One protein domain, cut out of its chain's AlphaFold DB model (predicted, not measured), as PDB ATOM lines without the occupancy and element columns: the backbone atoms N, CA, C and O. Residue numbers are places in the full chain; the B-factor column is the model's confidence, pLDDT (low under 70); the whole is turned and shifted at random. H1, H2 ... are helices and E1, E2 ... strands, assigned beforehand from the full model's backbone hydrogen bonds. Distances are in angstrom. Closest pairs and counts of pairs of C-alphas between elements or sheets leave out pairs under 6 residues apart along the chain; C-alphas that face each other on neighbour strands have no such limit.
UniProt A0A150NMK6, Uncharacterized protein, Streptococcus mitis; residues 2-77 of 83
ATOM      1  N   LYS A   2     293.545 128.566 229.435       52.53
ATOM      2  CA  LYS A   2     293.301 129.924 228.872       52.53
ATOM      3  C   LYS A   2     293.254 131.039 229.937       52.53
ATOM      4  O   LYS A   2     293.714 132.147 229.672       52.53
ATOM      5  N   ALA A   3     292.742 130.736 231.133       55.94
ATOM      6  CA  ALA A   3     292.591 131.694 232.232       55.94
ATOM      7  C   ALA A   3     293.939 132.214 232.766       55.94
ATOM      8  O   ALA A   3     294.128 133.424 232.869       55.94
ATOM      9  N   ILE A   4     294.904 131.314 232.988       55.47
ATOM     10  CA  ILE A   4     296.270 131.650 233.428       55.47
ATOM     11  C   ILE A   4     296.970 132.526 232.379       55.47
ATOM     12  O   ILE A   4     297.540 133.563 232.707       55.47
ATOM     13  N   LYS A   5     296.853 132.168 231.093       61.50
ATOM     14  CA  LYS A   5     297.476 132.914 229.987       61.50
ATOM     15  C   LYS A   5     296.891 134.325 229.835       61.50
ATOM     16  O   LYS A   5     297.633 135.277 229.605       61.50
ATOM     17  N   ASN A   6     295.579 134.480 230.018       66.06
ATOM     18  CA  ASN A   6     294.913 135.785 229.996       66.06
ATOM     19  C   ASN A   6     295.231 136.633 231.236       66.06
ATOM     20  O   ASN A   6     295.410 137.844 231.101       66.06
ATOM     21  N   ARG A   7     295.352 136.017 232.422       64.19
ATOM     22  CA  ARG A   7     295.794 136.691 233.654       64.19
ATOM     23  C   ARG A   7     297.228 137.193 233.536       64.19
ATOM     24  O   ARG A   7     297.449 138.383 233.733       64.19
ATOM     25  N   LEU A   8     298.161 136.346 233.094       65.19
ATOM     26  CA  LEU A   8     299.544 136.738 232.796       65.19
ATOM     27  C   LEU A   8     299.608 137.880 231.776       65.19
ATOM     28  O   LEU A   8     300.344 138.839 231.976       65.19
ATOM     29  N   ASN A   9     298.796 137.836 230.715       68.12
ATOM     30  CA  ASN A   9     298.739 138.926 229.739       68.12
ATOM     31  C   ASN A   9     298.203 140.237 230.333       68.12
ATOM     32  O   ASN A   9     298.684 141.309 229.975       68.12
ATOM     33  N   ARG A  10     297.213 140.177 231.229       66.06
ATOM     34  CA  ARG A  10     296.664 141.363 231.901       66.06
ATOM     35  C   ARG A  10     297.670 141.956 232.890       66.06
ATOM     36  O   ARG A  10     297.860 143.167 232.888       66.06
ATOM     37  N   LEU A  11     298.349 141.109 233.662       64.62
ATOM     38  CA  LEU A  11     299.425 141.499 234.575       64.62
ATOM     39  C   LEU A  11     300.613 142.107 233.816       64.62
ATOM     40  O   LEU A  11     301.089 143.177 234.182       64.62
ATOM     41  N   ASN A  12     301.023 141.500 232.698       64.25
ATOM     42  CA  ASN A  12     302.053 142.059 231.820       64.25
ATOM     43  C   ASN A  12     301.646 143.428 231.262       64.25
ATOM     44  O   ASN A  12     302.447 144.350 231.301       64.25
ATOM     45  N   LYS A  13     300.405 143.601 230.791       64.94
ATOM     46  CA  LYS A  13     299.926 144.907 230.299       64.94
ATOM     47  C   LYS A  13     299.902 145.984 231.387       64.94
ATOM     48  O   LYS A  13     300.183 147.133 231.079       64.94
ATOM     49  N   LEU A  14     299.592 145.622 232.633       59.06
ATOM     50  CA  LEU A  14     299.639 146.546 233.775       59.06
ATOM     51  C   LEU A  14     301.076 146.895 234.197       59.06
ATOM     52  O   LEU A  14     301.299 147.987 234.710       59.06
ATOM     53  N   ALA A  15     302.032 145.990 233.967       57.28
ATOM     54  CA  ALA A  15     303.453 146.198 234.251       57.28
ATOM     55  C   ALA A  15     304.189 146.988 233.149       57.28
ATOM     56  O   ALA A  15     305.191 147.631 233.428       57.28
ATOM     57  N   VAL A  16     303.709 146.952 231.901       55.38
ATOM     58  CA  VAL A  16     304.350 147.613 230.742       55.38
ATOM     59  C   VAL A  16     304.169 149.140 230.739       55.38
ATOM     60  O   VAL A  16     304.854 149.828 229.989       55.38
ATOM     61  N   VAL A  17     303.270 149.688 231.564       54.47
ATOM     62  CA  VAL A  17     302.912 151.117 231.501       54.47
ATOM     63  C   VAL A  17     303.813 152.022 232.342       54.47
ATOM     64  O   VAL A  17     303.882 153.205 232.038       54.47
ATOM     65  N   ASP A  18     304.556 151.520 233.329       54.09
ATOM     66  CA  ASP A  18     305.221 152.409 234.282       54.09
ATOM     67  C   ASP A  18     306.690 152.042 234.529       54.09
ATOM     68  O   ASP A  18     307.062 150.873 234.619       54.09
ATOM     69  N   GLU A  19     307.519 153.065 234.744       60.31
ATOM     70  CA  GLU A  19     308.868 153.007 235.342       60.31
ATOM     71  C   GLU A  19     308.858 152.466 236.795       60.31
ATOM     72  O   GLU A  19     309.757 152.742 237.584       60.31
ATOM     73  N   VAL A  20     307.811 151.733 237.179       71.06
ATOM     74  CA  VAL A  20     307.510 151.306 238.540       71.06
ATOM     75  C   VAL A  20     307.710 149.807 238.638       71.06
ATOM     76  O   VAL A  20     307.162 149.018 237.865       71.06
ATOM     77  N   ASP A  21     308.469 149.410 239.645       80.31
ATOM     78  CA  ASP A  21     308.729 148.007 239.876       80.31
ATOM     79  C   ASP A  21     307.480 147.283 240.397       80.31
ATOM     80  O   ASP A  21     306.640 147.827 241.123       80.31
ATOM     81  N   THR A  22     307.351 146.023 240.006       83.50
ATOM     82  CA  THR A  22     306.171 145.201 240.248       83.50
ATOM     83  C   THR A  22     306.556 143.928 240.983       83.50
ATOM     84  O   THR A  22     307.567 143.313 240.676       83.50
ATOM     85  N   VAL A  23     305.734 143.490 241.924       85.56
ATOM     86  CA  VAL A  23     305.878 142.210 242.615       85.56
ATOM     87  C   VAL A  23     304.644 141.359 242.345       85.56
ATOM     88  O   VAL A  23     303.524 141.841 242.489       85.56
ATOM     89  N   PHE A  24     304.843 140.091 242.008       85.31
ATOM     90  CA  PHE A  24     303.807 139.067 241.987       85.31
ATOM     91  C   PHE A  24     304.067 138.086 243.123       85.31
ATOM     92  O   PHE A  24     305.142 137.501 243.177       85.31
ATOM     93  N   LEU A  25     303.089 137.889 243.998       86.81
ATOM     94  CA  LEU A  25     303.091 136.822 244.988       86.81
ATOM     95  C   LEU A  25     302.105 135.756 244.544       86.81
ATOM     96  O   LEU A  25     300.920 136.044 244.395       86.81
ATOM     97  N   THR A  26     302.614 134.557 244.296       86.12
ATOM     98  CA  THR A  26     301.849 133.430 243.778       86.12
ATOM     99  C   THR A  26     302.012 132.225 244.690       86.12
ATOM    100  O   THR A  26     303.117 131.715 244.838       86.12
ATOM    101  N   GLN A  27     300.926 131.732 245.281       83.81
ATOM    102  CA  GLN A  27     300.963 130.422 245.940       83.81
ATOM    103  C   GLN A  27     300.979 129.326 244.867       83.81
ATOM    104  O   GLN A  27     300.022 129.234 244.094       83.81
ATOM    105  N   ILE A  28     302.055 128.539 244.805       83.19
ATOM    106  CA  ILE A  28     302.250 127.499 243.780       83.19
ATOM    107  C   ILE A  28     301.806 126.110 244.259       83.19
ATOM    108  O   ILE A  28     301.342 125.326 243.437       83.19
ATOM    109  N   ASP A  29     301.873 125.826 245.565       79.50
ATOM    110  CA  ASP A  29     301.331 124.612 246.190       79.50
ATOM    111  C   ASP A  29     301.046 124.813 247.703       79.50
ATOM    112  O   ASP A  29     301.097 125.930 248.238       79.50
ATOM    113  N   THR A  30     300.701 123.732 248.410       76.06
ATOM    114  CA  THR A  30     300.533 123.683 249.871       76.06
ATOM    115  C   THR A  30     301.884 123.766 250.591       76.06
ATOM    116  O   THR A  30     302.389 122.783 251.126       76.06
ATOM    117  N   GLY A  31     302.458 124.967 250.628       82.38
ATOM    118  CA  GLY A  31     303.703 125.243 251.347       82.38
ATOM    119  C   GLY A  31     304.774 125.937 250.519       82.38
ATOM    120  O   GLY A  31     305.849 126.168 251.043       82.38
ATOM    121  N   HIS A  32     304.514 126.302 249.265       87.12
ATOM    122  CA  HIS A  32     305.448 127.106 248.485       87.12
ATOM    123  C   HIS A  32     304.770 128.334 247.876       87.12
ATOM    124  O   HIS A  32     303.694 128.276 247.268       87.12
ATOM    125  N   PHE A  33     305.448 129.467 248.026       88.69
ATOM    126  CA  PHE A  33     305.030 130.779 247.560       88.69
ATOM    127  C   PHE A  33     306.125 131.368 246.675       88.69
ATOM    128  O   PHE A  33     307.225 131.640 247.141       88.69
ATOM    129  N   GLU A  34     305.831 131.587 245.398       90.31
ATOM    130  CA  GLU A  34     306.713 132.301 244.481       90.31
ATOM    131  C   GLU A  34     306.509 133.812 244.641       90.31
ATOM    132  O   GLU A  34     305.406 134.327 244.444       90.31
ATOM    133  N   VAL A  35     307.584 134.538 244.938       89.00
ATOM    134  CA  VAL A  35     307.658 135.991 244.790       89.00
ATOM    135  C   VAL A  35     308.449 136.288 243.524       89.00
ATOM    136  O   VAL A  35     309.656 136.063 243.445       89.00
ATOM    137  N   ARG A  36     307.771 136.837 242.521       89.38
ATOM    138  CA  ARG A  36     308.399 137.348 241.306       89.38
ATOM    139  C   ARG A  36     308.452 138.855 241.355       89.38
ATOM    140  O   ARG A  36     307.439 139.535 241.217       89.38
ATOM    141  N   TYR A  37     309.653 139.372 241.489       87.75
ATOM    142  CA  TYR A  37     309.926 140.784 241.498       87.75
ATOM    143  C   TYR A  37     310.438 141.248 240.129       87.75
ATOM    144  O   TYR A  37     311.526 140.885 239.690       87.75
ATOM    145  N   ARG A  38     309.630 142.045 239.436       85.38
ATOM    146  CA  ARG A  38     309.931 142.655 238.145       85.38
ATOM    147  C   ARG A  38     310.384 144.093 238.341       85.38
ATOM    148  O   ARG A  38     309.589 144.952 238.717       85.38
ATOM    149  N   ILE A  39     311.639 144.362 238.018       83.38
ATOM    150  CA  ILE A  39     312.179 145.716 237.927       83.38
ATOM    151  C   ILE A  39     311.666 146.333 236.618       83.38
ATOM    152  O   ILE A  39     311.849 145.739 235.553       83.38
ATOM    153  N   GLY A  40     310.982 147.473 236.704       75.69
ATOM    154  CA  GLY A  40     310.474 148.239 235.569       75.69
ATOM    155  C   GLY A  40     311.555 149.109 234.915       75.69
ATOM    156  O   GLY A  40     312.725 149.091 235.294       75.69
ATOM    157  N   GLY A  41     311.172 149.887 233.901       72.56
ATOM    158  CA  GLY A  41     312.082 150.786 233.176       72.56
ATOM    159  C   GLY A  41     312.661 150.201 231.880       72.56
ATOM    160  O   GLY A  41     312.133 149.246 231.314       72.56
ATOM    161  N   LYS A  42     313.743 150.812 231.363       68.06
ATOM    162  CA  LYS A  42     314.262 150.551 230.000       68.06
ATOM    163  C   LYS A  42     314.772 149.122 229.765       68.06
ATOM    164  O   LYS A  42     314.754 148.675 228.626       68.06
ATOM    165  N   ASN A  43     315.208 148.430 230.818       72.56
ATOM    166  CA  ASN A  43     315.695 147.049 230.769       72.56
ATOM    167  C   ASN A  43     315.004 146.236 231.870       72.56
ATOM    168  O   ASN A  43     315.565 146.105 232.962       72.56
ATOM    169  N   PRO A  44     313.787 145.726 231.620       74.50
ATOM    170  CA  PRO A  44     313.054 144.999 232.637       74.50
ATOM    171  C   PRO A  44     313.801 143.724 233.024       74.50
ATOM    172  O   PRO A  44     314.298 142.991 232.165       74.50
ATOM    173  N   LYS A  45     313.872 143.459 234.328       83.25
ATOM    174  CA  LYS A  45     314.502 142.256 234.877       83.25
ATOM    175  C   LYS A  45     313.561 141.601 235.868       83.25
ATOM    176  O   LYS A  45     313.069 142.262 236.777       83.25
ATOM    177  N   ASP A  46     313.386 140.297 235.714       83.06
ATOM    178  CA  ASP A  46     312.638 139.482 236.661       83.06
ATOM    179  C   ASP A  46     313.619 138.798 237.622       83.06
ATOM    180  O   ASP A  46     314.625 138.214 237.209       83.06
ATOM    181  N   ILE A  47     313.325 138.897 238.912       87.81
ATOM    182  CA  ILE A  47     313.958 138.164 240.005       87.81
ATOM    183  C   ILE A  47     312.869 137.268 240.585       87.81
ATOM    184  O   ILE A  47     311.766 137.738 240.852       87.81
ATOM    185  N   ILE A  48     313.147 135.975 240.723       89.81
ATOM    186  CA  ILE A  48     312.172 134.991 241.192       89.81
ATOM    187  C   ILE A  48     312.774 134.286 242.396       89.81
ATOM    188  O   ILE A  48     313.860 133.720 242.292       89.81
ATOM    189  N   GLU A  49     312.055 134.311 243.511       91.00
ATOM    190  CA  GLU A  49     312.387 133.569 244.722       91.00
ATOM    191  C   GLU A  49     311.165 132.785 245.197       91.00
ATOM    192  O   GLU A  49     310.024 133.184 244.959       91.00
ATOM    193  N   VAL A  50     311.403 131.645 245.842       90.62
ATOM    194  CA  VAL A  50     310.350 130.766 246.357       90.62
ATOM    195  C   VAL A  50     310.546 130.607 247.854       90.62
ATOM    196  O   VAL A  50     311.646 130.288 248.300       90.62
ATOM    197  N   TYR A  51     309.472 130.809 248.608       91.19
ATOM    198  CA  TYR A  51     309.463 130.748 250.064       91.19
ATOM    199  C   TYR A  51     308.552 129.621 250.565       91.19
ATOM    200  O   TYR A  51     307.490 129.397 249.980       91.19
ATOM    201  N   PRO A  52     308.934 128.936 251.655       89.25
ATOM    202  CA  PRO A  52     308.168 127.846 252.260       89.25
ATOM    203  C   PRO A  52     306.918 128.309 253.033       89.25
ATOM    204  O   PRO A  52     306.083 127.502 253.435       89.25
ATOM    205  N   THR A  53     306.784 129.608 253.316       89.31
ATOM    206  CA  THR A  53     305.628 130.153 254.041       89.31
ATOM    207  C   THR A  53     305.156 131.461 253.430       89.31
ATOM    208  O   THR A  53     305.913 132.188 252.777       89.31
ATOM    209  N   LYS A  54     303.878 131.769 253.661       86.88
ATOM    210  CA  LYS A  54     303.286 133.039 253.246       86.88
ATOM    211  C   LYS A  54     303.959 134.202 253.969       86.88
ATOM    212  O   LYS A  54     304.231 135.223 253.350       86.88
ATOM    213  N   GLU A  55     304.245 134.033 255.254       89.31
ATOM    214  CA  GLU A  55     304.857 135.044 256.107       89.31
ATOM    215  C   GLU A  55     306.263 135.418 255.621       89.31
ATOM    216  O   GLU A  55     306.605 136.599 255.573       89.31
ATOM    217  N   GLU A  56     307.073 134.436 255.209       89.75
ATOM    218  CA  GLU A  56     308.398 134.692 254.632       89.75
ATOM    219  C   GLU A  56     308.306 135.413 253.285       89.75
ATOM    220  O   GLU A  56     309.026 136.390 253.063       89.75
ATOM    221  N   ALA A  57     307.372 134.997 252.425       89.44
ATOM    222  CA  ALA A  57     307.120 135.678 251.163       89.44
ATOM    223  C   ALA A  57     306.667 137.130 251.382       89.44
ATOM    224  O   ALA A  57     307.201 138.049 250.766       89.44
ATOM    225  N   GLU A  58     305.721 137.376 252.290       88.50
ATOM    226  CA  GLU A  58     305.241 138.724 252.613       88.50
ATOM    227  C   GLU A  58     306.340 139.600 253.223       88.50
ATOM    228  O   GLU A  58     306.430 140.787 252.891       88.50
ATOM    229  N   LYS A  59     307.213 139.024 254.060       91.50
ATOM    230  CA  LYS A  59     308.374 139.727 254.610       91.50
ATOM    231  C   LYS A  59     309.320 140.186 253.504       91.50
ATOM    232  O   LYS A  59     309.681 141.362 253.482       91.50
ATOM    233  N   ALA A  60     309.640 139.312 252.548       87.75
ATOM    234  CA  ALA A  60     310.472 139.672 251.404       87.75
ATOM    235  C   ALA A  60     309.869 140.839 250.600       87.75
ATOM    236  O   ALA A  60     310.569 141.777 250.227       87.75
ATOM    237  N   ILE A  61     308.549 140.848 250.396       86.12
ATOM    238  CA  ILE A  61     307.860 141.953 249.708       86.12
ATOM    239  C   ILE A  61     307.912 143.247 250.519       86.12
ATOM    240  O   ILE A  61     308.125 144.326 249.953       86.12
ATOM    241  N   SER A  62     307.715 143.155 251.835       84.88
ATOM    242  CA  SER A  62     307.797 144.299 252.744       84.88
ATOM    243  C   SER A  62     309.181 144.950 252.696       84.88
ATOM    244  O   SER A  62     309.274 146.178 252.634       84.88
ATOM    245  N   ASP A  63     310.247 144.150 252.653       85.31
ATOM    246  CA  ASP A  63     311.620 144.647 252.558       85.31
ATOM    247  C   ASP A  63     311.852 145.418 251.249       85.31
ATOM    248  O   ASP A  63     312.394 146.524 251.268       85.31
ATOM    249  N   ILE A  64     311.341 144.920 250.116       80.81
ATOM    250  CA  ILE A  64     311.432 145.639 248.836       80.81
ATOM    251  C   ILE A  64     310.616 146.946 248.903       80.81
ATOM    252  O   ILE A  64     311.100 147.992 248.465       80.81
ATOM    253  N   LYS A  65     309.405 146.931 249.486       76.06
ATOM    254  CA  LYS A  65     308.529 148.119 249.592       76.06
ATOM    255  C   LYS A  65     309.164 149.236 250.420       76.06
ATOM    256  O   LYS A  65     308.979 150.412 250.119       76.06
ATOM    257  N   ASN A  66     309.932 148.874 251.443       75.31
ATOM    258  CA  ASN A  66     310.649 149.840 252.273       75.31
ATOM    259  C   ASN A  66     311.783 150.546 251.513       75.31
ATOM    260  O   ASN A  66     312.183 151.642 251.896       75.31
ATOM    261  N   THR A  67     312.280 149.951 250.427       70.06
ATOM    262  CA  THR A  67     313.332 150.557 249.597       70.06
ATOM    263  C   THR A  67     312.793 151.419 248.454       70.06
ATOM    264  O   THR A  67     313.503 152.314 247.998       70.06
ATOM    265  N   LYS A  68     311.557 151.186 247.984       70.62
ATOM    266  CA  LYS A  68     310.956 151.914 246.851       70.62
ATOM    267  C   LYS A  68     309.453 151.689 246.695       70.62
ATOM    268  O   LYS A  68     308.894 150.718 247.190       70.62
ATOM    269  N   GLY A  69     308.806 152.579 245.939       70.31
ATOM    270  CA  GLY A  69     307.406 152.427 245.544       70.31
ATOM    271  C   GLY A  69     307.200 151.195 244.658       70.31
ATOM    272  O   GLY A  69     307.870 151.050 243.639       70.31
ATOM    273  N   LEU A  70     306.270 150.320 245.048       75.00
ATOM    274  CA  LEU A  70     305.987 149.050 244.374       75.00
ATOM    275  C   LEU A  70     304.502 148.882 244.087       75.00
ATOM    276  O   LEU A  70     303.655 149.254 244.905       75.00
ATOM    277  N   ARG A  71     304.192 148.201 242.983       77.06
ATOM    278  CA  ARG A  71     302.878 147.579 242.779       77.06
ATOM    279  C   ARG A  71     302.941 146.103 243.135       77.06
ATOM    280  O   ARG A  71     303.755 145.374 242.583       77.06
ATOM    281  N   ILE A  72     302.069 145.668 244.039       75.00
ATOM    282  CA  ILE A  72     301.997 144.278 244.493       75.00
ATOM    283  C   ILE A  72     300.742 143.640 243.902       75.00
ATOM    284  O   ILE A  72     299.635 144.150 244.073       75.00
ATOM    285  N   PHE A  73     300.924 142.515 243.227       77.56
ATOM    286  CA  PHE A  73     299.864 141.647 242.746       77.56
ATOM    287  C   PHE A  73     299.896 140.351 243.546       77.56
ATOM    288  O   PHE A  73     300.934 139.702 243.640       77.56
ATOM    289  N   TRP A  74     298.751 139.972 244.099       76.00
ATOM    290  CA  TRP A  74     298.569 138.696 244.776       76.00
ATOM    291  C   TRP A  74     297.741 137.771 243.885       76.00
ATOM    292  O   TRP A  74     296.643 138.147 243.465       76.00
ATOM    293  N   ASP A  75     298.247 136.571 243.609       70.00
ATOM    294  CA  ASP A  75     297.494 135.491 242.979       70.00
ATOM    295  C   ASP A  75     297.607 134.213 243.821       70.00
ATOM    296  O   ASP A  75     298.646 133.906 244.401       70.00
ATOM    297  N   ASN A  76     296.522 133.454 243.909       62.97
ATOM    298  CA  ASN A  76     296.529 132.153 244.563       62.97
ATOM    299  C   ASN A  76     296.226 131.098 243.499       62.97
ATOM    300  O   ASN A  76     295.066 130.930 243.120       62.97
ATOM    301  N   LEU A  77     297.267 130.443 242.969       59.03
ATOM    302  CA  LEU A  77     297.100 129.371 241.983       59.03
ATOM    303  C   LEU A  77     296.752 128.035 242.650       59.03
ATOM    304  O   LEU A  77     296.085 127.223 242.017       59.03
TER     305      LEU A  77
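What this domain is: This is residues 2 to 77 of the 83 residues of an uncharacterized protein of Streptococcus mitis (UniProt A0A150NMK6). A twisted sheet of four strands has helix H2 packed along one face and H1 more loosely over the other. The 76 printed residues hold two named helices and four named strands, H1 E1 E2 E3 H2 E4; the sheet, E3 E2 E1 E4, is mixed, as is the class. The whole is compact, radius of gyration 12.3 A, and flat, spanning 35 by 35 by 15 A.

How they stand to each other: H1, residues 2 to 15, is on the sheet at a height of 10.7 A over it and runs along the strands, over E1, residues 21 to 29, and E4; the closest C-alphas of H1 and E1 are those of Ala 15 and Thr 22, 6.7 A apart. E1, E2, residues 32 to 39, and E3, residues 45 to 51, form a meander of antiparallel hairpins; N 24 and O 36, 2.8 A, and N 37 and O 47, 2.7 A, are within hydrogen-bond range. H2, residues 54 to 67, is on the opposite face from H1, 8.7 A high, closest to E2 at C-alphas 54 and 33, 6.4 A. E4, residues 70 to 76, is parallel to E1, N 73 and O 23 at 2.8 A; E3, H2, E4 make a split strand-helix-strand unit, its crossover right-handed. O i to N i+4 pairs are within range throughout H1, 9 of 10 in H2.

Where its parts are: H1, 19.9 A long, begins at C-alpha 2 (293.301, 129.924, 228.872); E4 ends at C-alpha 76 (296.529, 132.153, 244.563).

The domain as a whole: The printed part has no cut; pLDDT is under 70 at residues 2 to 19, 42 and 76 to 77.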